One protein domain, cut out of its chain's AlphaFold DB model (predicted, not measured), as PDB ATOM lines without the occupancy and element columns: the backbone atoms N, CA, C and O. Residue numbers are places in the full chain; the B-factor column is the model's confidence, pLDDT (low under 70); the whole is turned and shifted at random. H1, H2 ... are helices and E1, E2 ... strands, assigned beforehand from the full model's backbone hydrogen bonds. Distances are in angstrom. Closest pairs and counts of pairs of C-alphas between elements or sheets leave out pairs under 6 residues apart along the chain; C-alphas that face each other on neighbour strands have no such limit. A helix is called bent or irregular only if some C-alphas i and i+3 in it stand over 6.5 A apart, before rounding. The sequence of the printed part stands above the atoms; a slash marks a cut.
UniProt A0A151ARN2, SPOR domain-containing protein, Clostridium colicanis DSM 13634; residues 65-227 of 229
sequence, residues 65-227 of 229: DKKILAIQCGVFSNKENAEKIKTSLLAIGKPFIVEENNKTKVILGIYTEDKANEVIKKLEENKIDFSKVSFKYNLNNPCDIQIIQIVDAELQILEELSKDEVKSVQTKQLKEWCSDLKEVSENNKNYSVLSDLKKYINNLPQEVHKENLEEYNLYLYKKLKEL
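Overview. This is residues 65 to 227 of the 229 residues of the protein "SPOR domain-containing protein" of Clostridium colicanis DSM 13634 (UniProt A0A151ARN2). Three layers make the body: a strongly twisted sheet of four strands stands between H1 and H2, along its strands on one face, and H3 and H6, across them on the other. H5 packs on H3 and H6 in a three-helix bundle, H4 packs on H5, and the small strand pair E5 and E6 lies by the end of H3. The 163 printed residues have six named helices and six named strands, E1 H1 E2 E3 H2 E4 H3 E5 H4 H5 E6 H6; the class is mixed, the large sheet's order is E2 E3 E1 E4, and both sheets are antiparallel. The whole is compact, with a radius of gyration of the C-alphas of 16.1 A and spans of 46 by 33 by 29 A.

Along the chain. Find C-alpha 65 at (91.942, 11.897, 46.478); from there E1 runs 32.3 A to residue 76, bending by 59 degrees at residue 73. H1, residues 79 to 91, is only just irregular, with C-alphas 88 and 91 6.9 A apart. Then come E2, 96 to 100; E3, 103 to 112, 25.6 A, bending by 57 degrees at residue 108; H2, 113 to 125; and E4, 131 to 138, 22.6 A. H3, 142 to 162, is 30.1 A long, followed by E5, 168 to 170; H4, 172 to 179; H5, 191 to 203; and E6, 207 to 209. H6, 210 to 226, 25.2 A, ends at C-alpha 226 (98.187, -5.107, 44.895); it is irregular, with C-alphas 211 and 214 7.5 A apart.

Arrangement. In the sheet, look at N 98 and O 105, 2.9 A, in the hairpin E2 and E3; N 106 and O 74, 3.0 A, between E3 and E1; and N 68 and O 135, 2.9 A, between E1 and E4. E1, H1, E2 and E3, H2, E4 are split strand-helix-strand units, same-way strands with another strand between them, with right-handed crossovers. H3 touches H6 at a shallow tilt of 25 degrees, opposite ways, C-alphas 161 and 210 closest at 5.4 A. H5, the hub, touches H3 through residues 143 to 150 of H3 alone, C-alphas 147 and 194 closest at 5.5 A. H5 and H6 only just touch, with 3 pairs of C-alphas within 8 A, 193 and 223 closest at 6.6 A. H4 and H5 form a helical hairpin, C-alphas 175 and 202 closest at 5.2 A. E5 and E6 pair through N 169 and O 208, 2.9 A. Each O i to N i+4 pair is within hydrogen-bond range in H2, H3, H4 and H5, against 7 of 9 in H1 and 11 of 13 in H6.

Size, cuts and confidence. The C-alphas farthest apart, those of Lys 127 and Ser 185, are 46.9 A apart. The printed part has no cut; the link from H4 to H5, 11 residues, is long. No printed residue is under 70 in pLDDT.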
ATOM      1  N   ASP A  65      91.492  12.923  45.547       78.06
ATOM      2  CA  ASP A  65      91.942  11.897  46.478       78.06
ATOM      3  C   ASP A  65      90.745  11.031  46.871       78.06
ATOM      4  O   ASP A  65      89.751  11.518  47.416       78.06
ATOM      5  N   LYS A  66      90.831   9.727  46.591       86.94
ATOM      6  CA  LYS A  66      89.842   8.751  47.055       86.94
ATOM      7  C   LYS A  66      90.434   7.941  48.196       86.94
ATOM      8  O   LYS A  66      91.567   7.460  48.124       86.94
ATOM      9  N   LYS A  67      89.635   7.750  49.243       92.12
ATOM     10  CA  LYS A  67      89.979   6.920  50.392       92.12
ATOM     11  C   LYS A  67      88.992   5.769  50.541       92.12
ATOM     12  O   LYS A  67      87.781   5.976  50.582       92.12
ATOM     13  N   ILE A  68      89.541   4.564  50.636       94.56
ATOM     14  CA  ILE A  68      88.812   3.317  50.875       94.56
ATOM     15  C   ILE A  68      89.360   2.706  52.159       94.56
ATOM     16  O   ILE A  68      90.567   2.735  52.412       94.56
ATOM     17  N   LEU A  69      88.472   2.189  52.999       96.44
ATOM     18  CA  LEU A  69      88.806   1.666  54.315       96.44
ATOM     19  C   LEU A  69      88.362   0.211  54.419       96.44
ATOM     20  O   LEU A  69      87.185  -0.088  54.249       96.44
ATOM     21  N   ALA A  70      89.285  -0.683  54.757       97.00
ATOM     22  CA  ALA A  70      88.922  -2.002  55.261       97.00
ATOM     23  C   ALA A  70      88.955  -1.988  56.793       97.00
ATOM     24  O   ALA A  70      89.910  -1.490  57.400       97.00
ATOM     25  N   ILE A  71      87.906  -2.517  57.420       97.69
ATOM     26  CA  ILE A  71      87.776  -2.568  58.877       97.69
ATOM     27  C   ILE A  71      88.211  -3.948  59.356       97.69
ATOM     28  O   ILE A  71      87.556  -4.945  59.071       97.69
ATOM     29  N   GLN A  72      89.339  -4.013  60.059       97.56
ATOM     30  CA  GLN A  72      89.913  -5.252  60.574       97.56
ATOM     31  C   GLN A  72      89.594  -5.393  62.063       97.56
ATOM     32  O   GLN A  72      89.996  -4.545  62.858       97.56
ATOM     33  N   CYS A  73      88.952  -6.496  62.441       96.88
ATOM     34  CA  CYS A  73      88.501  -6.783  63.808       96.88
ATOM     35  C   CYS A  73      89.376  -7.822  64.531       96.88
ATOM     36  O   CYS A  73      88.993  -8.355  65.567       96.88
ATOM     37  N   GLY A  74      90.549  -8.152  63.985       95.31
ATOM     38  CA  GLY A  74      91.537  -8.958  64.696       95.31
ATOM     39  C   GLY A  74      92.592  -9.593  63.800       95.31
ATOM     40  O   GLY A  74      92.444  -9.672  62.579       95.31
ATOM     41  N   VAL A  75      93.669 -10.049  64.436       96.00
ATOM     42  CA  VAL A  75      94.765 -10.793  63.811       96.00
ATOM     43  C   VAL A  75      95.151 -11.934  64.740       96.00
ATOM     44  O   VAL A  75      95.492 -11.707  65.897       96.00
ATOM     45  N   PHE A  76      95.129 -13.156  64.225       96.00
ATOM     46  CA  PHE A  76      95.283 -14.372  65.011       96.00
ATOM     47  C   PHE A  76      96.371 -15.254  64.414       96.00
ATOM     48  O   PHE A  76      96.555 -15.294  63.202       96.00
ATOM     49  N   SER A  77      97.092 -15.988  65.255       93.94
ATOM     50  CA  SER A  77      97.983 -17.066  64.797       93.94
ATOM     51  C   SER A  77      97.248 -18.404  64.667       93.94
ATOM     52  O   SER A  77      97.738 -19.312  64.010       93.94
ATOM     53  N   ASN A  78      96.073 -18.527  65.293       93.69
ATOM     54  CA  ASN A  78      95.216 -19.708  65.244       93.69
ATOM     55  C   ASN A  78      93.935 -19.387  64.456       93.69
ATOM     56  O   ASN A  78      93.198 -18.465  64.815       93.69
ATOM     57  N   LYS A  79      93.664 -20.175  63.411       93.69
ATOM     58  CA  LYS A  79      92.495 -20.035  62.534       93.69
ATOM     59  C   LYS A  79      91.163 -20.211  63.267       93.69
ATOM     60  O   LYS A  79      90.227 -19.473  62.995       93.69
ATOM     61  N   GLU A  80      91.085 -21.110  64.244       95.12
ATOM     62  CA  GLU A  80      89.864 -21.346  65.025       95.12
ATOM     63  C   GLU A  80      89.441 -20.098  65.816       95.12
ATOM     64  O   GLU A  80      88.259 -19.761  65.890       95.12
ATOM     65  N   ASN A  81      90.409 -19.357  66.365       94.62
ATOM     66  CA  ASN A  81      90.130 -18.100  67.062       94.62
ATOM     67  C   ASN A  81      89.625 -17.023  66.093       94.62
ATOM     68  O   ASN A  81      88.707 -16.279  66.432       94.62
ATOM     69  N   ALA A  82      90.180 -16.972  64.879       96.06
ATOM     70  CA  ALA A  82      89.696 -16.070  63.840       96.06
ATOM     71  C   ALA A  82      88.246 -16.391  63.432       96.06
ATOM     72  O   ALA A  82      87.434 -15.477  63.319       96.06
ATOM     73  N   GLU A  83      87.895 -17.671  63.284       96.12
ATOM     74  CA  GLU A  83      86.531 -18.109  62.939       96.12
ATOM     75  C   GLU A  83      85.504 -17.774  64.032       96.12
ATOM     76  O   GLU A  83      84.382 -17.353  63.734       96.12
ATOM     77  N   LYS A  84      85.885 -17.887  65.314       95.62
ATOM     78  CA  LYS A  84      85.031 -17.464  66.443       95.62
ATOM     79  C   LYS A  84      84.705 -15.974  66.361       95.62
ATOM     80  O   LYS A  84      83.542 -15.585  66.463       95.62
ATOM     81  N   ILE A  85      85.720 -15.145  66.116       95.06
ATOM     82  CA  ILE A  85      85.545 -13.695  65.977       95.06
ATOM     83  C   ILE A  85      84.732 -13.359  64.727       95.06
ATOM     84  O   ILE A  85      83.768 -12.602  64.823       95.06
ATOM     85  N   LYS A  86      85.031 -13.980  63.581       95.69
ATOM     86  CA  LYS A  86      84.241 -13.839  62.349       95.69
ATOM     87  C   LYS A  86      82.760 -14.145  62.599       95.69
ATOM     88  O   LYS A  86      81.905 -13.358  62.214       95.69
ATOM     89  N   THR A  87      82.444 -15.234  63.297       95.00
ATOM     90  CA  THR A  87      81.053 -15.621  63.580       95.00
ATOM     91  C   THR A  87      80.333 -14.584  64.449       95.00
ATOM     92  O   THR A  87      79.196 -14.221  64.156       95.00
ATOM     93  N   SER A  88      81.001 -14.047  65.477       93.69
ATOM     94  CA  SER A  88      80.431 -13.008  66.354       93.69
ATOM     95  C   SER A  88      80.083 -11.705  65.616       93.69
ATOM     96  O   SER A  88      79.171 -10.983  66.008       93.69
ATOM     97  N   LEU A  89      80.771 -11.434  64.505       94.69
ATOM     98  CA  LEU A  89      80.622 -10.225  63.697       94.69
ATOM     99  C   LEU A  89      79.506 -10.319  62.640       94.69
ATOM    100  O   LEU A  89      79.159  -9.303  62.032       94.69
ATOM    101  N   LEU A  90      78.905 -11.499  62.428       91.00
ATOM    102  CA  LEU A  90      77.854 -11.717  61.418       91.00
ATOM    103  C   LEU A  90      76.578 -10.895  61.662       91.00
ATOM    104  O   LEU A  90      75.808 -10.675  60.725       91.00
ATOM    105  N   ALA A  91      76.358 -10.452  62.903       88.12
ATOM    106  CA  ALA A  91      75.248  -9.579  63.280       88.12
ATOM    107  C   ALA A  91      75.445  -8.119  62.830       88.12
ATOM    108  O   ALA A  91      74.480  -7.368  62.735       88.12
ATOM    109  N   ILE A  92      76.689  -7.709  62.564       88.69
ATOM    110  CA  ILE A  92      77.044  -6.325  62.210       88.69
ATOM    111  C   ILE A  92      77.339  -6.203  60.717       88.69
ATOM    112  O   ILE A  92      77.043  -5.177  60.106       88.69
ATOM    113  N   GLY A  93      77.917  -7.245  60.121       88.31
ATOM    114  CA  GLY A  93      78.292  -7.247  58.715       88.31
ATOM    115  C   GLY A  93      78.535  -8.649  58.174       88.31
ATOM    116  O   GLY A  93      78.012  -9.640  58.683       88.31
ATOM    117  N   LYS A  94      79.330  -8.727  57.107       89.31
ATOM    118  CA  LYS A  94      79.689  -9.979  56.427       89.31
ATOM    119  C   LYS A  94      81.211 -10.141  56.443       89.31
ATOM    120  O   LYS A  94      81.866  -9.903  55.432       89.31
ATOM    121  N   PRO A  95      81.771 -10.487  57.616       94.94
ATOM    122  CA  PRO A  95      83.204 -10.607  57.807       94.94
ATOM    123  C   PRO A  95      83.788 -11.763  56.995       94.94
ATOM    124  O   PRO A  95      83.148 -12.794  56.792       94.94
ATOM    125  N   PHE A  96      85.045 -11.606  56.609       95.88
ATOM    126  CA  PHE A  96      85.828 -12.583  55.870       95.88
ATOM    127  C   PHE A  96      87.222 -12.734  56.480       95.88
ATOM    128  O   PHE A  96      87.708 -11.870  57.219       95.88
ATOM    129  N   ILE A  97      87.865 -13.859  56.174       96.44
ATOM    130  CA  ILE A  97      89.213 -14.168  56.648       96.44
ATOM    131  C   ILE A  97      90.242 -13.932  55.545       96.44
ATOM    132  O   ILE A  97      90.059 -14.331  54.397       96.44
ATOM    133  N   VAL A  98      91.368 -13.324  55.922       95.75
ATOM    134  CA  VAL A  98      92.545 -13.188  55.059       95.75
ATOM    135  C   VAL A  98      93.750 -13.828  55.740       95.75
ATOM    136  O   VAL A  98      94.138 -13.429  56.838       95.75
ATOM    137  N   GLU A  99      94.359 -14.811  55.086       93.69
ATOM    138  CA  GLU A  99      95.585 -15.462  55.554       93.69
ATOM    139  C   GLU A  99      96.809 -14.795  54.905       93.69
ATOM    140  O   GLU A  99      96.960 -14.805  53.685       93.69
ATOM    141  N   GLU A 100      97.677 -14.180  55.714       89.56
ATOM    142  CA  GLU A 100      98.892 -13.493  55.260       89.56
ATOM    143  C   GLU A 100     100.008 -13.625  56.297       89.56
ATOM    144  O   GLU A 100      99.784 -13.383  57.483       89.56
ATOM    145  N   ASN A 101     101.236 -13.923  55.861       88.56
ATOM    146  CA  ASN A 101     102.423 -13.978  56.728       88.56
ATOM    147  C   ASN A 101     102.234 -14.881  57.965       88.56
ATOM    148  O   ASN A 101     102.572 -14.481  59.081       88.56
ATOM    149  N   ASN A 102     101.649 -16.071  57.779       89.75
ATOM    150  CA  ASN A 102     101.289 -17.015  58.850       89.75
ATOM    151  C   ASN A 102     100.347 -16.428  59.920       89.75
ATOM    152  O   ASN A 102     100.322 -16.890  61.062       89.75
ATOM    153  N   LYS A 103      99.583 -15.390  59.570       94.06
ATOM    154  CA  LYS A 103      98.546 -14.798  60.413       94.06
ATOM    155  C   LYS A 103      97.203 -14.851  59.701       94.06
ATOM    156  O   LYS A 103      97.113 -14.656  58.493       94.06
ATOM    157  N   THR A 104      96.156 -15.047  60.483       96.38
ATOM    158  CA  THR A 104      94.763 -15.053  60.057       96.38
ATOM    159  C   THR A 104      94.119 -13.749  60.510       96.38
ATOM    160  O   THR A 104      93.936 -13.511  61.703       96.38
ATOM    161  N   LYS A 105      93.820 -12.863  59.564       96.81
ATOM    162  CA  LYS A 105      93.161 -11.579  59.813       96.81
ATOM    163  C   LYS A 105      91.659 -11.739  59.646       96.81
ATOM    164  O   LYS A 105      91.223 -12.375  58.690       96.81
ATOM    165  N   VAL A 106      90.888 -11.123  60.535       97.69
ATOM    166  CA  VAL A 106      89.430 -11.027  60.403       97.69
ATOM    167  C   VAL A 106      89.090  -9.618  59.951       97.69
ATOM    168  O   VAL A 106      89.402  -8.647  60.646       97.69
ATOM    169  N   ILE A 107      88.470  -9.502  58.783       97.62
ATOM    170  CA  ILE A 107      88.070  -8.227  58.190       97.62
ATOM    171  C   ILE A 107      86.551  -8.205  58.120       97.62
ATOM    172  O   ILE A 107      85.949  -9.132  57.597       97.62
ATOM    173  N   LEU A 108      85.925  -7.163  58.661       96.19
ATOM    174  CA  LEU A 108      84.472  -7.011  58.667       96.19
ATOM    175  C   LEU A 108      83.911  -6.671  57.285       96.19
ATOM    176  O   LEU A 108      82.823  -7.118  56.933       96.19
ATOM    177  N   GLY A 109      84.652  -5.866  56.527       94.88
ATOM    178  CA  GLY A 109      84.256  -5.391  55.211       94.88
ATOM    179  C   GLY A 109      85.187  -4.302  54.694       94.88
ATOM    180  O   GLY A 109      86.075  -3.817  55.411       94.88
ATOM    181  N   ILE A 110      84.964  -3.929  53.438       96.50
ATOM    182  CA  ILE A 110      85.631  -2.832  52.741       96.50
ATOM    183  C   ILE A 110      84.568  -1.784  52.436       96.50
ATOM    184  O   ILE A 110      83.475  -2.126  51.994       96.50
ATOM    185  N   TYR A 111      84.880  -0.519  52.684       94.88
ATOM    186  CA  TYR A 111      83.906   0.559  52.627       94.88
ATOM    187  C   TYR A 111      84.517   1.834  52.054       94.88
ATOM    188  O   TYR A 111      85.715   2.109  52.197       94.88
ATOM    189  N   THR A 112      83.658   2.660  51.464       92.31
ATOM    190  CA  THR A 112      83.931   4.090  51.306       92.31
ATOM    191  C   THR A 112      84.038   4.753  52.682       92.31
ATOM    192  O   THR A 112      83.604   4.194  53.689       92.31
ATOM    193  N   GLU A 113      84.635   5.942  52.756       90.94
ATOM    194  CA  GLU A 113      84.860   6.617  54.041       90.94
ATOM    195  C   GLU A 113      83.564   6.877  54.826       90.94
ATOM    196  O   GLU A 113      83.510   6.582  56.021       90.94
ATOM    197  N   ASP A 114      82.504   7.331  54.156       90.31
ATOM    198  CA  ASP A 114      81.212   7.605  54.795       90.31
ATOM    199  C   ASP A 114      80.597   6.333  55.396       90.31
ATOM    200  O   ASP A 114      80.232   6.299  56.572       90.31
ATOM    201  N   LYS A 115      80.584   5.241  54.621       92.19
ATOM    202  CA  LYS A 115      80.058   3.941  55.057       92.19
ATOM    203  C   LYS A 115      80.911   3.303  56.143       92.19
ATOM    204  O   LYS A 115      80.380   2.710  57.080       92.19
ATOM    205  N   ALA A 116      82.229   3.470  56.074       94.69
ATOM    206  CA  ALA A 116      83.125   3.019  57.126       94.69
ATOM    207  C   ALA A 116      82.776   3.688  58.460       94.69
ATOM    208  O   ALA A 116      82.746   3.012  59.484       94.69
ATOM    209  N   ASN A 117      82.484   4.993  58.456       94.69
ATOM    210  CA  ASN A 117      82.123   5.725  59.668       94.69
ATOM    211  C   ASN A 117      80.799   5.228  60.275       94.69
ATOM    212  O   ASN A 117      80.696   5.137  61.497       94.69
ATOM    213  N   GLU A 118      79.811   4.860  59.452       94.00
ATOM    214  CA  GLU A 118      78.570   4.222  59.924       94.00
ATOM    215  C   GLU A 118      78.849   2.877  60.614       94.00
ATOM    216  O   GLU A 118      78.338   2.609  61.701       94.00
ATOM    217  N   VAL A 119      79.691   2.039  60.006       94.69
ATOM    218  CA  VAL A 119      80.047   0.717  60.544       94.69
ATOM    219  C   VAL A 119      80.891   0.831  61.814       94.69
ATOM    220  O   VAL A 119      80.670   0.089  62.768       94.69
ATOM    221  N   ILE A 120      81.822   1.784  61.858       96.44
ATOM    222  CA  ILE A 120      82.657   2.059  63.031       96.44
ATOM    223  C   ILE A 120      81.795   2.414  64.242       96.44
ATOM    224  O   ILE A 120      82.002   1.836  65.303       96.44
ATOM    225  N   LYS A 121      80.784   3.277  64.079       96.12
ATOM    226  CA  LYS A 121      79.860   3.611  65.175       96.12
ATOM    227  C   LYS A 121      79.169   2.367  65.733       96.12
ATOM    228  O   LYS A 121      79.149   2.178  66.943       96.12
ATOM    229  N   LYS A 122      78.687   1.472  64.860       94.81
ATOM    230  CA  LYS A 122      78.081   0.198  65.288       94.81
ATOM    231  C   LYS A 122      79.066  -0.669  66.074       94.81
ATOM    232  O   LYS A 122      78.676  -1.299  67.051       94.81
ATOM    233  N   LEU A 123      80.335  -0.721  65.669       96.12
ATOM    234  CA  LEU A 123      81.360  -1.476  66.398       96.12
ATOM    235  C   LEU A 123      81.649  -0.868  67.773       96.12
ATOM    236  O   LEU A 123      81.711  -1.605  68.754       96.12
ATOM    237  N   GLU A 124      81.763   0.459  67.854       95.88
ATOM    238  CA  GLU A 124      81.977   1.191  69.108       95.88
ATOM    239  C   GLU A 124      80.809   0.989  70.086       95.88
ATOM    240  O   GLU A 124      81.032   0.668  71.255       95.88
ATOM    241  N   GLU A 125      79.564   1.077  69.605       95.56
ATOM    242  CA  GLU A 125      78.347   0.804  70.389       95.56
ATOM    243  C   GLU A 125      78.324  -0.624  70.954       95.56
ATOM    244  O   GLU A 125      77.915  -0.843  72.097       95.56
ATOM    245  N   ASN A 126      78.814  -1.594  70.178       94.06
ATOM    246  CA  ASN A 126      78.911  -2.997  70.582       94.06
ATOM    247  C   ASN A 126      80.213  -3.328  71.336       94.06
ATOM    248  O   ASN A 126      80.426  -4.488  71.686       94.06
ATOM    249  N   LYS A 127      81.067  -2.331  71.621       94.94
ATOM    250  CA  LYS A 127      82.369  -2.485  72.300       94.94
ATOM    251  C   LYS A 127      83.284  -3.511  71.624       94.94
ATOM    252  O   LYS A 127      83.958  -4.294  72.292       94.94
ATOM    253  N   ILE A 128      83.279  -3.525  70.295       94.06
ATOM    254  CA  ILE A 128      84.114  -4.414  69.492       94.06
ATOM    255  C   ILE A 128      85.356  -3.654  69.048       94.06
ATOM    256  O   ILE A 128      85.255  -2.616  68.396       94.06
ATOM    257  N   ASP A 129      86.526  -4.206  69.360       94.56
ATOM    258  CA  ASP A 129      87.802  -3.644  68.934       94.56
ATOM    259  C   ASP A 129      87.996  -3.770  67.420       94.56
ATOM    260  O   ASP A 129      87.732  -4.807  66.802       94.56
ATOM    261  N   PHE A 130      88.520  -2.708  66.812       96.88
ATOM    262  CA  PHE A 130      88.810  -2.677  65.386       96.88
ATOM    263  C   PHE A 130      90.034  -1.816  65.067       96.88
ATOM    264  O   PHE A 130      90.490  -0.975  65.839       96.88
ATOM    265  N   SER A 131      90.553  -2.014  63.864       97.25
ATOM    266  CA  SER A 131      91.623  -1.225  63.261       97.25
ATOM    267  C   SER A 131      91.264  -0.905  61.810       97.25
ATOM    268  O   SER A 131      90.548  -1.661  61.153       97.25
ATOM    269  N   LYS A 132      91.741   0.235  61.304       96.50
ATOM    270  CA  LYS A 132      91.451   0.694  59.937       96.50
ATOM    271  C   LYS A 132      92.652   0.418  59.041       96.50
ATOM    272  O   LYS A 132      93.744   0.915  59.306       96.50
ATOM    273  N   VAL A 133      92.440  -0.306  57.949       94.94
ATOM    274  CA  VAL A 133      93.404  -0.403  56.848       94.94
ATOM    275  C   VAL A 133      92.994   0.623  55.799       94.94
ATOM    276  O   VAL A 133      91.946   0.489  55.173       94.94
ATOM    277  N   SER A 134      93.789   1.685  55.658       93.81
ATOM    278  CA  SER A 134      93.480   2.796  54.757       93.81
ATOM    279  C   SER A 134      94.189   2.631  53.425       93.81
ATOM    280  O   SER A 134      95.415   2.631  53.369       93.81
ATOM    281  N   PHE A 135      93.404   2.620  52.358       92.25
ATOM    282  CA  PHE A 135      93.882   2.723  50.993       92.25
ATOM    283  C   PHE A 135      93.608   4.138  50.486       92.25
ATOM    284  O   PHE A 135      92.461   4.589  50.490       92.25
ATOM    285  N   LYS A 136      94.665   4.871  50.134       90.19
ATOM    286  CA  LYS A 136      94.579   6.256  49.658       90.19
ATOM    287  C   LYS A 136      95.106   6.309  48.237       90.19
ATOM    288  O   LYS A 136      96.246   5.920  48.005       90.19
ATOM    289  N   TYR A 137      94.284   6.798  47.322       83.69
ATOM    290  CA  TYR A 137      94.596   6.807  45.902       83.69
ATOM    291  C   TYR A 137      94.576   8.224  45.366       83.69
ATOM    292  O   TYR A 137      93.599   8.950  45.553       83.69
ATOM    293  N   ASN A 138      95.656   8.574  44.676       81.19
ATOM    294  CA  ASN A 138      95.784   9.845  43.995       81.19
ATOM    295  C   ASN A 138      95.385   9.666  42.523       81.19
ATOM    296  O   ASN A 138      96.105   9.036  41.744       81.19
ATOM    297  N   LEU A 139      94.218  10.187  42.148       82.31
ATOM    298  CA  LEU A 139      93.601   9.971  40.837       82.31
ATOM    299  C   LEU A 139      94.194  10.880  39.751       82.31
ATOM    300  O   LEU A 139      93.520  11.738  39.187       82.31
ATOM    301  N   ASN A 140      95.473  10.668  39.446       81.38
ATOM    302  CA  ASN A 140      96.235  11.504  38.511       81.38
ATOM    303  C   ASN A 140      96.295  10.966  37.083       81.38
ATOM    304  O   ASN A 140      96.767  11.665  36.185       81.38
ATOM    305  N   ASN A 141      95.897   9.713  36.857       86.38
ATOM    306  CA  ASN A 141      95.954   9.108  35.534       86.38
ATOM    307  C   ASN A 141      94.706   8.266  35.231       86.38
ATOM    308  O   ASN A 141      94.046   7.784  36.152       86.38
ATOM    309  N   PRO A 142      94.389   8.056  33.939       89.31
ATOM    310  CA  PRO A 142      93.182   7.339  33.534       89.31
ATOM    311  C   PRO A 142      93.092   5.893  34.037       89.31
ATOM    312  O   PRO A 142      91.986   5.408  34.247       89.31
ATOM    313  N   CYS A 143      94.226   5.206  34.227       91.38
ATOM    314  CA  CYS A 143      94.240   3.824  34.710       91.38
ATOM    315  C   CYS A 143      93.779   3.762  36.169       91.38
ATOM    316  O   CYS A 143      92.817   3.058  36.467       91.38
ATOM    317  N   ASP A 144      94.373   4.576  37.044       90.06
ATOM    318  CA  ASP A 144      93.985   4.640  38.457       90.06
ATOM    319  C   ASP A 144      92.534   5.124  38.623       90.06
ATOM    320  O   ASP A 144      91.797   4.595  39.453       90.06
ATOM    321  N   ILE A 145      92.085   6.070  37.786       90.44
ATOM    322  CA  ILE A 145      90.682   6.514  37.754       90.44
ATOM    323  C   ILE A 145      89.744   5.343  37.445       90.44
ATOM    324  O   ILE A 145      88.778   5.141  38.177       90.44
ATOM    325  N   GLN A 146      90.022   4.554  36.401       93.56
ATOM    326  CA  GLN A 146      89.170   3.412  36.048       93.56
ATOM    327  C   GLN A 146      89.173   2.322  37.116       93.56
ATOM    328  O   GLN A 146      88.120   1.762  37.405       93.56
ATOM    329  N   ILE A 147      90.325   2.041  37.728       94.19
ATOM    330  CA  ILE A 147      90.419   1.085  38.837       94.19
ATOM    331  C   ILE A 147      89.476   1.510  39.961       94.19
ATOM    332  O   ILE A 147      88.657   0.713  40.407       94.19
ATOM    333  N   ILE A 148      89.541   2.774  40.386       92.56
ATOM    334  CA  ILE A 148      88.690   3.267  41.471       92.56
ATOM    335  C   ILE A 148      87.211   3.307  41.082       92.56
ATOM    336  O   ILE A 148      86.369   3.013  41.923       92.56
ATOM    337  N   GLN A 149      86.879   3.581  39.819       91.94
ATOM    338  CA  GLN A 149      85.499   3.478  39.339       91.94
ATOM    339  C   GLN A 149      84.959   2.044  39.419       91.94
ATOM    340  O   GLN A 149      83.826   1.852  39.854       91.94
ATOM    341  N   ILE A 150      85.754   1.042  39.021       95.06
ATOM    342  CA  ILE A 150      85.352  -0.371  39.114       95.06
ATOM    343  C   ILE A 150      85.195  -0.773  40.582       95.06
ATOM    344  O   ILE A 150      84.172  -1.340  40.949       95.06
ATOM    345  N   VAL A 151      86.153  -0.398  41.433       95.50
ATOM    346  CA  VAL A 151      86.094  -0.661  42.875       95.50
ATOM    347  C   VAL A 151      84.852  -0.032  43.512       95.50
ATOM    348  O   VAL A 151      84.174  -0.690  44.294       95.50
ATOM    349  N   ASP A 152      84.523   1.221  43.187       92.81
ATOM    350  CA  ASP A 152      83.315   1.882  43.698       92.81
ATOM    351  C   ASP A 152      82.041   1.136  43.255       92.81
ATOM    352  O   ASP A 152      81.121   0.970  44.057       92.81
ATOM    353  N   ALA A 153      81.988   0.654  42.009       93.25
ATOM    354  CA  ALA A 153      80.863  -0.136  41.509       93.25
ATOM    355  C   ALA A 153      80.748  -1.497  42.222       93.25
ATOM    356  O   ALA A 153      79.649  -1.911  42.595       93.25
ATOM    357  N   GLU A 154      81.869  -2.175  42.477       94.62
ATOM    358  CA  GLU A 154      81.890  -3.407  43.271       94.62
ATOM    359  C   GLU A 154      81.427  -3.161  44.711       94.62
ATOM    360  O   GLU A 154      80.601  -3.913  45.223       94.62
ATOM    361  N   LEU A 155      81.880  -2.079  45.354       94.31
ATOM    362  CA  LEU A 155      81.445  -1.713  46.706       94.31
ATOM    363  C   LEU A 155      79.933  -1.466  46.784       94.31
ATOM    364  O   LEU A 155      79.316  -1.861  47.770       94.31
ATOM    365  N   GLN A 156      79.322  -0.878  45.752       91.88
ATOM    366  CA  GLN A 156      77.864  -0.715  45.691       91.88
ATOM    367  C   GLN A 156      77.135  -2.061  45.623       91.88
ATOM    368  O   GLN A 156      76.125  -2.245  46.295       91.88
ATOM    369  N   ILE A 157      77.656  -3.021  44.854       92.75
ATOM    370  CA  ILE A 157      77.088  -4.374  44.788       92.75
ATOM    371  C   ILE A 157      77.217  -5.080  46.136       92.75
ATOM    372  O   ILE A 157      76.264  -5.709  46.594       92.75
ATOM    373  N   LEU A 158      78.378  -4.965  46.785       92.50
ATOM    374  CA  LEU A 158      78.609  -5.532  48.113       92.50
ATOM    375  C   LEU A 158      77.681  -4.907  49.161       92.50
ATOM    376  O   LEU A 158      77.134  -5.628  49.996       92.50
ATOM    377  N   GLU A 159      77.470  -3.590  49.105       90.62
ATOM    378  CA  GLU A 159      76.516  -2.887  49.964       90.62
ATOM    379  C   GLU A 159      75.086  -3.380  49.717       90.62
ATOM    380  O   GLU A 159      74.389  -3.721  50.674       90.62
ATOM    381  N   GLU A 160      74.658  -3.493  48.461       91.00
ATOM    382  CA  GLU A 160      73.312  -3.958  48.118       91.00
ATOM    383  C   GLU A 160      73.072  -5.390  48.605       91.00
ATOM    384  O   GLU A 160      72.103  -5.653  49.311       91.00
ATOM    385  N   LEU A 161      74.003  -6.307  48.322       91.19
ATOM    386  CA  LEU A 161      73.944  -7.694  48.792       91.19
ATOM    387  C   LEU A 161      73.993  -7.807  50.323       91.19
ATOM    388  O   LEU A 161      73.550  -8.812  50.883       91.19
ATOM    389  N   SER A 162      74.541  -6.812  51.028       86.94
ATOM    390  CA  SER A 162      74.592  -6.835  52.491       86.94
ATOM    391  C   SER A 162      73.210  -6.661  53.134       86.94
ATOM    392  O   SER A 162      72.984  -7.221  54.212       86.94
ATOM    393  N   LYS A 163      72.267  -5.992  52.453       89.19
ATOM    394  CA  LYS A 163      70.889  -5.761  52.921       89.19
ATOM    395  C   LYS A 163      70.119  -7.068  53.080       89.19
ATOM    396  O   LYS A 163      70.287  -7.998  52.291       89.19
ATOM    397  N   ASP A 164      69.295  -7.176  54.115       86.56
ATOM    398  CA  ASP A 164      68.657  -8.441  54.513       86.56
ATOM    399  C   ASP A 164      67.652  -8.968  53.485       86.56
ATOM    400  O   ASP A 164      67.540 -10.178  53.287       86.56
ATOM    401  N   GLU A 165      66.975  -8.067  52.785       89.62
ATOM    402  CA  GLU A 165      65.981  -8.353  51.759       89.62
ATOM    403  C   GLU A 165      66.577  -8.758  50.400       89.62
ATOM    404  O   GLU A 165      65.882  -9.365  49.578       89.62
ATOM    405  N   VAL A 166      67.855  -8.457  50.157       91.44
ATOM    406  CA  VAL A 166      68.520  -8.711  48.875       91.44
ATOM    407  C   VAL A 166      69.163 -10.094  48.888       91.44
ATOM    408  O   VAL A 166      69.995 -10.408  49.736       91.44
ATOM    409  N   LYS A 167      68.793 -10.933  47.915       92.81
ATOM    410  CA  LYS A 167      69.371 -12.280  47.730       92.81
ATOM    411  C   LYS A 167      70.429 -12.327  46.638       92.81
ATOM    412  O   LYS A 167      71.408 -13.059  46.760       92.81
ATOM    413  N   SER A 168      70.205 -11.571  45.570       94.00
ATOM    414  CA  SER A 168      71.096 -11.507  44.423       94.00
ATOM    415  C   SER A 168      71.044 -10.144  43.743       94.00
ATOM    416  O   SER A 168      70.084  -9.390  43.911       94.00
ATOM    417  N   VAL A 169      72.086  -9.839  42.972       92.19
ATOM    418  CA  VAL A 169      72.187  -8.642  42.129       92.19
ATOM    419  C   VAL A 169      72.537  -9.069  40.703       92.19
ATOM    420  O   VAL A 169      73.439  -9.878  40.487       92.19
ATOM    421  N   GLN A 170      71.820  -8.528  39.716       92.81
ATOM    422  CA  GLN A 170      72.094  -8.760  38.293       92.81
ATOM    423  C   GLN A 170      73.391  -8.059  37.875       92.81
ATOM    424  O   GLN A 170      73.584  -6.882  38.170       92.81
ATOM    425  N   THR A 171      74.250  -8.739  37.118       92.38
ATOM    426  CA  THR A 171      75.568  -8.196  36.726       92.38
ATOM    427  C   THR A 171      75.627  -7.676  35.296       92.38
ATOM    428  O   THR A 171      76.624  -7.069  34.909       92.38
ATOM    429  N   LYS A 172      74.577  -7.894  34.495       91.00
ATOM    430  CA  LYS A 172      74.576  -7.591  33.056       91.00
ATOM    431  C   LYS A 172      75.060  -6.166  32.748       91.00
ATOM    432  O   LYS A 172      75.980  -5.998  31.960       91.00
ATOM    433  N   GLN A 173      74.492  -5.167  33.418       86.31
ATOM    434  CA  GLN A 173      74.850  -3.764  33.186       86.31
ATOM    435  C   GLN A 173      76.267  -3.425  33.641       86.31
ATOM    436  O   GLN A 173      76.950  -2.650  32.985       86.31
ATOM    437  N   LEU A 174      76.723  -4.018  34.749       92.12
ATOM    438  CA  LEU A 174      78.088  -3.830  35.231       92.12
ATOM    439  C   LEU A 174      79.102  -4.333  34.198       92.12
ATOM    440  O   LEU A 174      80.097  -3.665  33.941       92.12
ATOM    441  N   LYS A 175      78.827  -5.489  33.584       94.06
ATOM    442  CA  LYS A 175      79.665  -6.065  32.526       94.06
ATOM    443  C   LYS A 175      79.690  -5.210  31.268       94.06
ATOM    444  O   LYS A 175      80.767  -4.969  30.727       94.06
ATOM    445  N   GLU A 176      78.519  -4.758  30.823       92.69
ATOM    446  CA  GLU A 176      78.381  -3.864  29.667       92.69
ATOM    447  C   GLU A 176      79.175  -2.573  29.908       92.69
ATOM    448  O   GLU A 176      80.097  -2.265  29.160       92.69
ATOM    449  N   TRP A 177      78.935  -1.905  31.039       95.19
ATOM    450  CA  TRP A 177      79.666  -0.699  31.427       95.19
ATOM    451  C   TRP A 177      81.183  -0.917  31.522       95.19
ATOM    452  O   TRP A 177      81.954  -0.097  31.026       95.19
ATOM    453  N   CYS A 178      81.625  -2.018  32.138       91.62
ATOM    454  CA  CYS A 178      83.046  -2.327  32.306       91.62
ATOM    455  C   CYS A 178      83.746  -2.581  30.961       91.62
ATOM    456  O   CYS A 178      84.898  -2.180  30.771       91.62
ATOM    457  N   SER A 179      83.038  -3.206  30.016       92.25
ATOM    458  CA  SER A 179      83.520  -3.448  28.652       92.25
ATOM    459  C   SER A 179      83.620  -2.160  27.830       92.25
ATOM    460  O   SER A 179      84.531  -2.032  27.016       92.25
ATOM    461  N   ASP A 180      82.751  -1.184  28.097       92.75
ATOM    462  CA  ASP A 180      82.734   0.119  27.419       92.75
ATOM    463  C   ASP A 180      83.780   1.115  27.966       92.75
ATOM    464  O   ASP A 180      83.957   2.220  27.436       92.75
ATOM    465  N   LEU A 181      84.504   0.756  29.035       88.00
ATOM    466  CA  LEU A 181      85.564   1.596  29.586       88.00
ATOM    467  C   LEU A 181      86.721   1.748  28.594       88.00
ATOM    468  O   LEU A 181      87.349   0.766  28.195       88.00
ATOM    469  N   LYS A 182      87.075   3.006  28.300       88.50
ATOM    470  CA  LYS A 182      88.158   3.386  27.379       88.50
ATOM    471  C   LYS A 182      89.456   2.624  27.649       88.50
ATOM    472  O   LYS A 182      89.825   2.385  28.800       88.50
ATOM    473  N   GLU A 183      90.194   2.325  26.591       90.50
ATOM    474  CA  GLU A 183      91.542   1.779  26.717       90.50
ATOM    475  C   GLU A 183      92.479   2.767  27.425       90.50
ATOM    476  O   GLU A 183      92.337   3.992  27.331       90.50
ATOM    477  N   VAL A 184      93.439   2.219  28.165       90.94
ATOM    478  CA  VAL A 184      94.469   2.980  28.877       90.94
ATOM    479  C   VAL A 184      95.835   2.371  28.580       90.94
ATOM    480  O   VAL A 184      95.931   1.217  28.179       90.94
ATOM    481  N   SER A 185      96.900   3.145  28.783       88.12
ATOM    482  CA  SER A 185      98.263   2.691  28.495       88.12
ATOM    483  C   SER A 185      98.667   1.480  29.343       88.12
ATOM    484  O   SER A 185      98.612   1.537  30.574       88.12
ATOM    485  N   GLU A 186      99.174   0.439  28.678       90.44
ATOM    486  CA  GLU A 186      99.673  -0.785  29.323       90.44
ATOM    487  C   GLU A 186     100.924  -0.557  30.180       90.44
ATOM    488  O   GLU A 186     101.198  -1.306  31.113       90.44
ATOM    489  N   ASN A 187     101.657   0.527  29.914       89.75
ATOM    490  CA  ASN A 187     102.865   0.894  30.652       89.75
ATOM    491  C   ASN A 187     102.566   1.461  32.051       89.75
ATOM    492  O   ASN A 187     103.488   1.828  32.783       89.75
ATOM    493  N   ASN A 188     101.292   1.587  32.436       90.00
ATOM    494  CA  ASN A 188     100.932   2.044  33.769       90.00
ATOM    495  C   ASN A 188     101.288   0.987  34.832       90.00
ATOM    496  O   ASN A 188     100.993  -0.197  34.678       90.00
ATOM    497  N   LYS A 189     101.848   1.432  35.965       91.62
ATOM    498  CA  LYS A 189     102.248   0.571  37.092       91.62
ATOM    499  C   LYS A 189     101.127  -0.324  37.644       91.62
ATOM    500  O   LYS A 189     101.443  -1.374  38.205       91.62
ATOM    501  N   ASN A 190      99.867   0.092  37.488       93.19
ATOM    502  CA  ASN A 190      98.667  -0.593  37.966       93.19
ATOM    503  C   ASN A 190      97.841  -1.233  36.832       93.19
ATOM    504  O   ASN A 190      96.758  -1.758  37.091       93.19
ATOM    505  N   TYR A 191      98.339  -1.243  35.587       94.62
ATOM    506  CA  TYR A 191      97.606  -1.794  34.441       94.62
ATOM    507  C   TYR A 191      97.199  -3.259  34.637       94.62
ATOM    508  O   TYR A 191      96.081  -3.639  34.295       94.62
ATOM    509  N   SER A 192      98.070  -4.074  35.242       95.44
ATOM    510  CA  SER A 192      97.756  -5.476  35.542       95.44
ATOM    511  C   SER A 192      96.542  -5.606  36.463       95.44
ATOM    512  O   SER A 192      95.673  -6.434  36.209       95.44
ATOM    513  N   VAL A 193      96.433  -4.746  37.482       96.00
ATOM    514  CA  VAL A 193      95.289  -4.744  38.402       96.00
ATOM    515  C   VAL A 193      94.014  -4.340  37.664       96.00
ATOM    516  O   VAL A 193      92.994  -5.003  37.817       96.00
ATOM    517  N   LEU A 194      94.070  -3.317  36.803       96.00
ATOM    518  CA  LEU A 194      92.924  -2.940  35.971       96.00
ATOM    519  C   LEU A 194      92.486  -4.082  35.044       96.00
ATOM    520  O   LEU A 194      91.293  -4.356  34.934       96.00
ATOM    521  N   SER A 195      93.436  -4.748  34.383       95.75
ATOM    522  CA  SER A 195      93.157  -5.880  33.493       95.75
ATOM    523  C   SER A 195      92.470  -7.020  34.247       95.75
ATOM    524  O   SER A 195      91.471  -7.561  33.773       95.75
ATOM    525  N   ASP A 196      92.966  -7.349  35.439       97.00
ATOM    526  CA  ASP A 196      92.396  -8.396  36.283       97.00
ATOM    527  C   ASP A 196      90.989  -8.046  36.765       97.00
ATOM    528  O   ASP A 196      90.106  -8.900  36.695       97.00
ATOM    529  N   LEU A 197      90.762  -6.799  37.193       97.44
ATOM    530  CA  LEU A 197      89.440  -6.317  37.595       97.44
ATOM    531  C   LEU A 197      88.452  -6.381  36.423       97.44
ATOM    532  O   LEU A 197      87.372  -6.952  36.561       97.44
ATOM    533  N   LYS A 198      88.828  -5.886  35.235       96.81
ATOM    534  CA  LYS A 198      87.968  -5.961  34.038       96.81
ATOM    535  C   LYS A 198      87.614  -7.409  33.683       96.81
ATOM    536  O   LYS A 198      86.448  -7.718  33.436       96.81
ATOM    537  N   LYS A 199      88.600  -8.313  33.698       96.88
ATOM    538  CA  LYS A 199      88.384  -9.750  33.457       96.88
ATOM    539  C   LYS A 199      87.454 -10.364  34.495       96.88
ATOM    540  O   LYS A 199      86.556 -11.116  34.128       96.88
ATOM    541  N   TYR A 200      87.661 -10.048  35.769       96.81
ATOM    542  CA  TYR A 200      86.827 -10.542  36.855       96.81
ATOM    543  C   TYR A 200      85.369 -10.119  36.678       96.81
ATOM    544  O   TYR A 200      84.495 -10.982  36.658       96.81
ATOM    545  N   ILE A 201      85.116  -8.830  36.427       96.06
ATOM    546  CA  ILE A 201      83.769  -8.304  36.177       96.06
ATOM    547  C   ILE A 201      83.100  -9.024  34.999       96.06
ATOM    548  O   ILE A 201      81.970  -9.497  35.123       96.06
ATOM    549  N   ASN A 202      83.806  -9.173  33.877       95.25
ATOM    550  CA  ASN A 202      83.269  -9.838  32.687       95.25
ATOM    551  C   ASN A 202      82.936 -11.320  32.931       95.25
ATOM    552  O   ASN A 202      81.963 -11.833  32.370       95.25
ATOM    553  N   ASN A 203      83.685 -11.974  33.819       96.19
ATOM    554  CA  ASN A 203      83.501 -13.374  34.196       96.19
ATOM    555  C   ASN A 203      82.509 -13.594  35.345       96.19
ATOM    556  O   ASN A 203      82.248 -14.748  35.685       96.19
ATOM    557  N   LEU A 204      81.937 -12.537  35.936       94.62
ATOM    558  CA  LEU A 204      80.907 -12.703  36.960       94.62
ATOM    559  C   LEU A 204      79.745 -13.566  36.429       94.62
ATOM    560  O   LEU A 204      79.458 -13.554  35.233       94.62
ATOM    561  N   PRO A 205      79.019 -14.304  37.276       95.44
ATOM    562  CA  PRO A 205      77.770 -14.951  36.870       95.44
ATOM    563  C   PRO A 205      76.714 -13.916  36.448       95.44
ATOM    564  O   PRO A 205      76.882 -12.720  36.680       95.44
ATOM    565  N   GLN A 206      75.616 -14.352  35.822       92.94
ATOM    566  CA  GLN A 206      74.492 -13.461  35.477       92.94
ATOM    567  C   GLN A 206      73.929 -12.747  36.716       92.94
ATOM    568  O   GLN A 206      73.590 -11.564  36.656       92.94
ATOM    569  N   GLU A 207      73.899 -13.458  37.838       93.06
ATOM    570  CA  GLU A 207      73.521 -12.951  39.148       93.06
ATOM    571  C   GLU A 207      74.600 -13.304  40.162       93.06
ATOM    572  O   GLU A 207      75.052 -14.447  40.223       93.06
ATOM    573  N   VAL A 208      74.998 -12.322  40.963       92.56
ATOM    574  CA  VAL A 208      75.844 -12.535  42.139       92.56
ATOM    575  C   VAL A 208      74.958 -12.709  43.358       92.56
ATOM    576  O   VAL A 208      73.958 -12.007  43.498       92.56
ATOM    577  N   HIS A 209      75.314 -13.643  44.231       93.88
ATOM    578  CA  HIS A 209      74.474 -14.075  45.342       93.88
ATOM    579  C   HIS A 209      75.074 -13.685  46.694       93.88
ATOM    580  O   HIS A 209      76.295 -13.600  46.851       93.88
ATOM    581  N   LYS A 210      74.210 -13.445  47.689       91.69
ATOM    582  CA  LYS A 210      74.616 -13.011  49.036       91.69
ATOM    583  C   LYS A 210      75.533 -14.023  49.722       91.69
ATOM    584  O   LYS A 210      76.424 -13.638  50.475       91.69
ATOM    585  N   GLU A 211      75.345 -15.307  49.439       90.81
ATOM    586  CA  GLU A 211      76.151 -16.410  49.958       90.81
ATOM    587  C   GLU A 211      77.626 -16.316  49.524       90.81
ATOM    588  O   GLU A 211      78.505 -16.802  50.232       90.81
ATOM    589  N   ASN A 212      77.913 -15.635  48.408       90.25
ATOM    590  CA  ASN A 212      79.261 -15.443  47.870       90.25
ATOM    591  C   ASN A 212      79.932 -14.135  48.330       90.25
ATOM    592  O   ASN A 212      81.051 -13.840  47.911       90.25
ATOM    593  N   LEU A 213      79.299 -13.346  49.208       90.38
ATOM    594  CA  LEU A 213      79.834 -12.053  49.661       90.38
ATOM    595  C   LEU A 213      81.249 -12.134  50.237       90.38
ATOM    596  O   LEU A 213      82.036 -11.206  50.058       90.38
ATOM    597  N   GLU A 214      81.570 -13.215  50.946       92.12
ATOM    598  CA  GLU A 214      82.907 -13.422  51.505       92.12
ATOM    599  C   GLU A 214      83.969 -13.528  50.401       92.12
ATOM    600  O   GLU A 214      85.016 -12.887  50.491       92.12
ATOM    601  N   GLU A 215      83.681 -14.277  49.338       93.25
ATOM    602  CA  GLU A 215      84.576 -14.447  48.192       93.25
ATOM    603  C   GLU A 215      84.815 -13.113  47.476       93.25
ATOM    604  O   GLU A 215      85.960 -12.748  47.203       93.25
ATOM    605  N   TYR A 216      83.747 -12.349  47.244       93.19
ATOM    606  CA  TYR A 216      83.824 -11.055  46.566       93.19
ATOM    607  C   TYR A 216      84.593 -10.015  47.390       93.19
ATOM    608  O   TYR A 216      85.469  -9.329  46.863       93.19
ATOM    609  N   ASN A 217      84.337  -9.943  48.700       93.88
ATOM    610  CA  ASN A 217      85.104  -9.081  49.599       93.88
ATOM    611  C   ASN A 217      86.585  -9.484  49.650       93.88
ATOM    612  O   ASN A 217      87.463  -8.621  49.612       93.88
ATOM    613  N   LEU A 218      86.881 -10.786  49.708       95.69
ATOM    614  CA  LEU A 218      88.251 -11.289  49.728       95.69
ATOM    615  C   LEU A 218      89.002 -10.944  48.437       95.69
ATOM    616  O   LEU A 218      90.160 -10.522  48.498       95.69
ATOM    617  N   TYR A 219      88.357 -11.120  47.281       95.81
ATOM    618  CA  TYR A 219      88.925 -10.758  45.984       95.81
ATOM    619  C   TYR A 219      89.247  -9.261  45.924       95.81
ATOM    620  O   TYR A 219      90.396  -8.887  45.663       95.81
ATOM    621  N   LEU A 220      88.270  -8.413  46.263       96.38
ATOM    622  CA  LEU A 220      88.436  -6.963  46.252       96.38
ATOM    623  C   LEU A 220      89.553  -6.515  47.206       96.38
ATOM    624  O   LEU A 220      90.414  -5.723  46.825       96.38
ATOM    625  N   TYR A 221      89.609  -7.072  48.421       96.50
ATOM    626  CA  TYR A 221      90.666  -6.761  49.389       96.50
ATOM    627  C   TYR A 221      92.062  -7.053  48.832       96.50
ATOM    628  O   TYR A 221      92.970  -6.226  48.950       96.50
ATOM    629  N   LYS A 222      92.237  -8.227  48.210       95.25
ATOM    630  CA  LYS A 222      93.513  -8.628  47.606       95.25
ATOM    631  C   LYS A 222      93.910  -7.679  46.479       95.25
ATOM    632  O   LYS A 222      95.047  -7.214  46.468       95.25
ATOM    633  N   LYS A 223      92.972  -7.315  45.598       95.62
ATOM    634  CA  LYS A 223      93.244  -6.375  44.501       95.62
ATOM    635  C   LYS A 223      93.618  -4.984  45.002       95.62
ATOM    636  O   LYS A 223      94.584  -4.412  44.509       95.62
ATOM    637  N   LEU A 224      92.952  -4.473  46.039       94.81
ATOM    638  CA  LEU A 224      93.325  -3.193  46.654       94.81
ATOM    639  C   LEU A 224      94.737  -3.216  47.255       94.81
ATOM    640  O   LEU A 224      95.450  -2.219  47.189       94.81
ATOM    641  N   LYS A 225      95.172  -4.351  47.809       93.00
ATOM    642  CA  LYS A 225      96.538  -4.517  48.324       93.00
ATOM    643  C   LYS A 225      97.614  -4.608  47.242       93.00
ATOM    644  O   LYS A 225      98.771  -4.318  47.538       93.00
ATOM    645  N   GLU A 226      97.262  -5.030  46.033       93.38
ATOM    646  CA  GLU A 226      98.187  -5.107  44.895       93.38
ATOM    647  C   GLU A 226      98.453  -3.735  44.258       93.38
ATOM    648  O   GLU A 226      99.454  -3.567  43.554       93.38
ATOM    649  N   LEU A 227      97.584  -2.749  44.504       89.69
ATOM    650  CA  LEU A 227      97.720  -1.411  43.941       89.69
ATOM    651  C   LEU A 227      98.963  -0.700  44.470       89.69
ATOM    652  O   LEU A 227      99.175  -0.538  45.674       89.69
TER     653      LEU A 227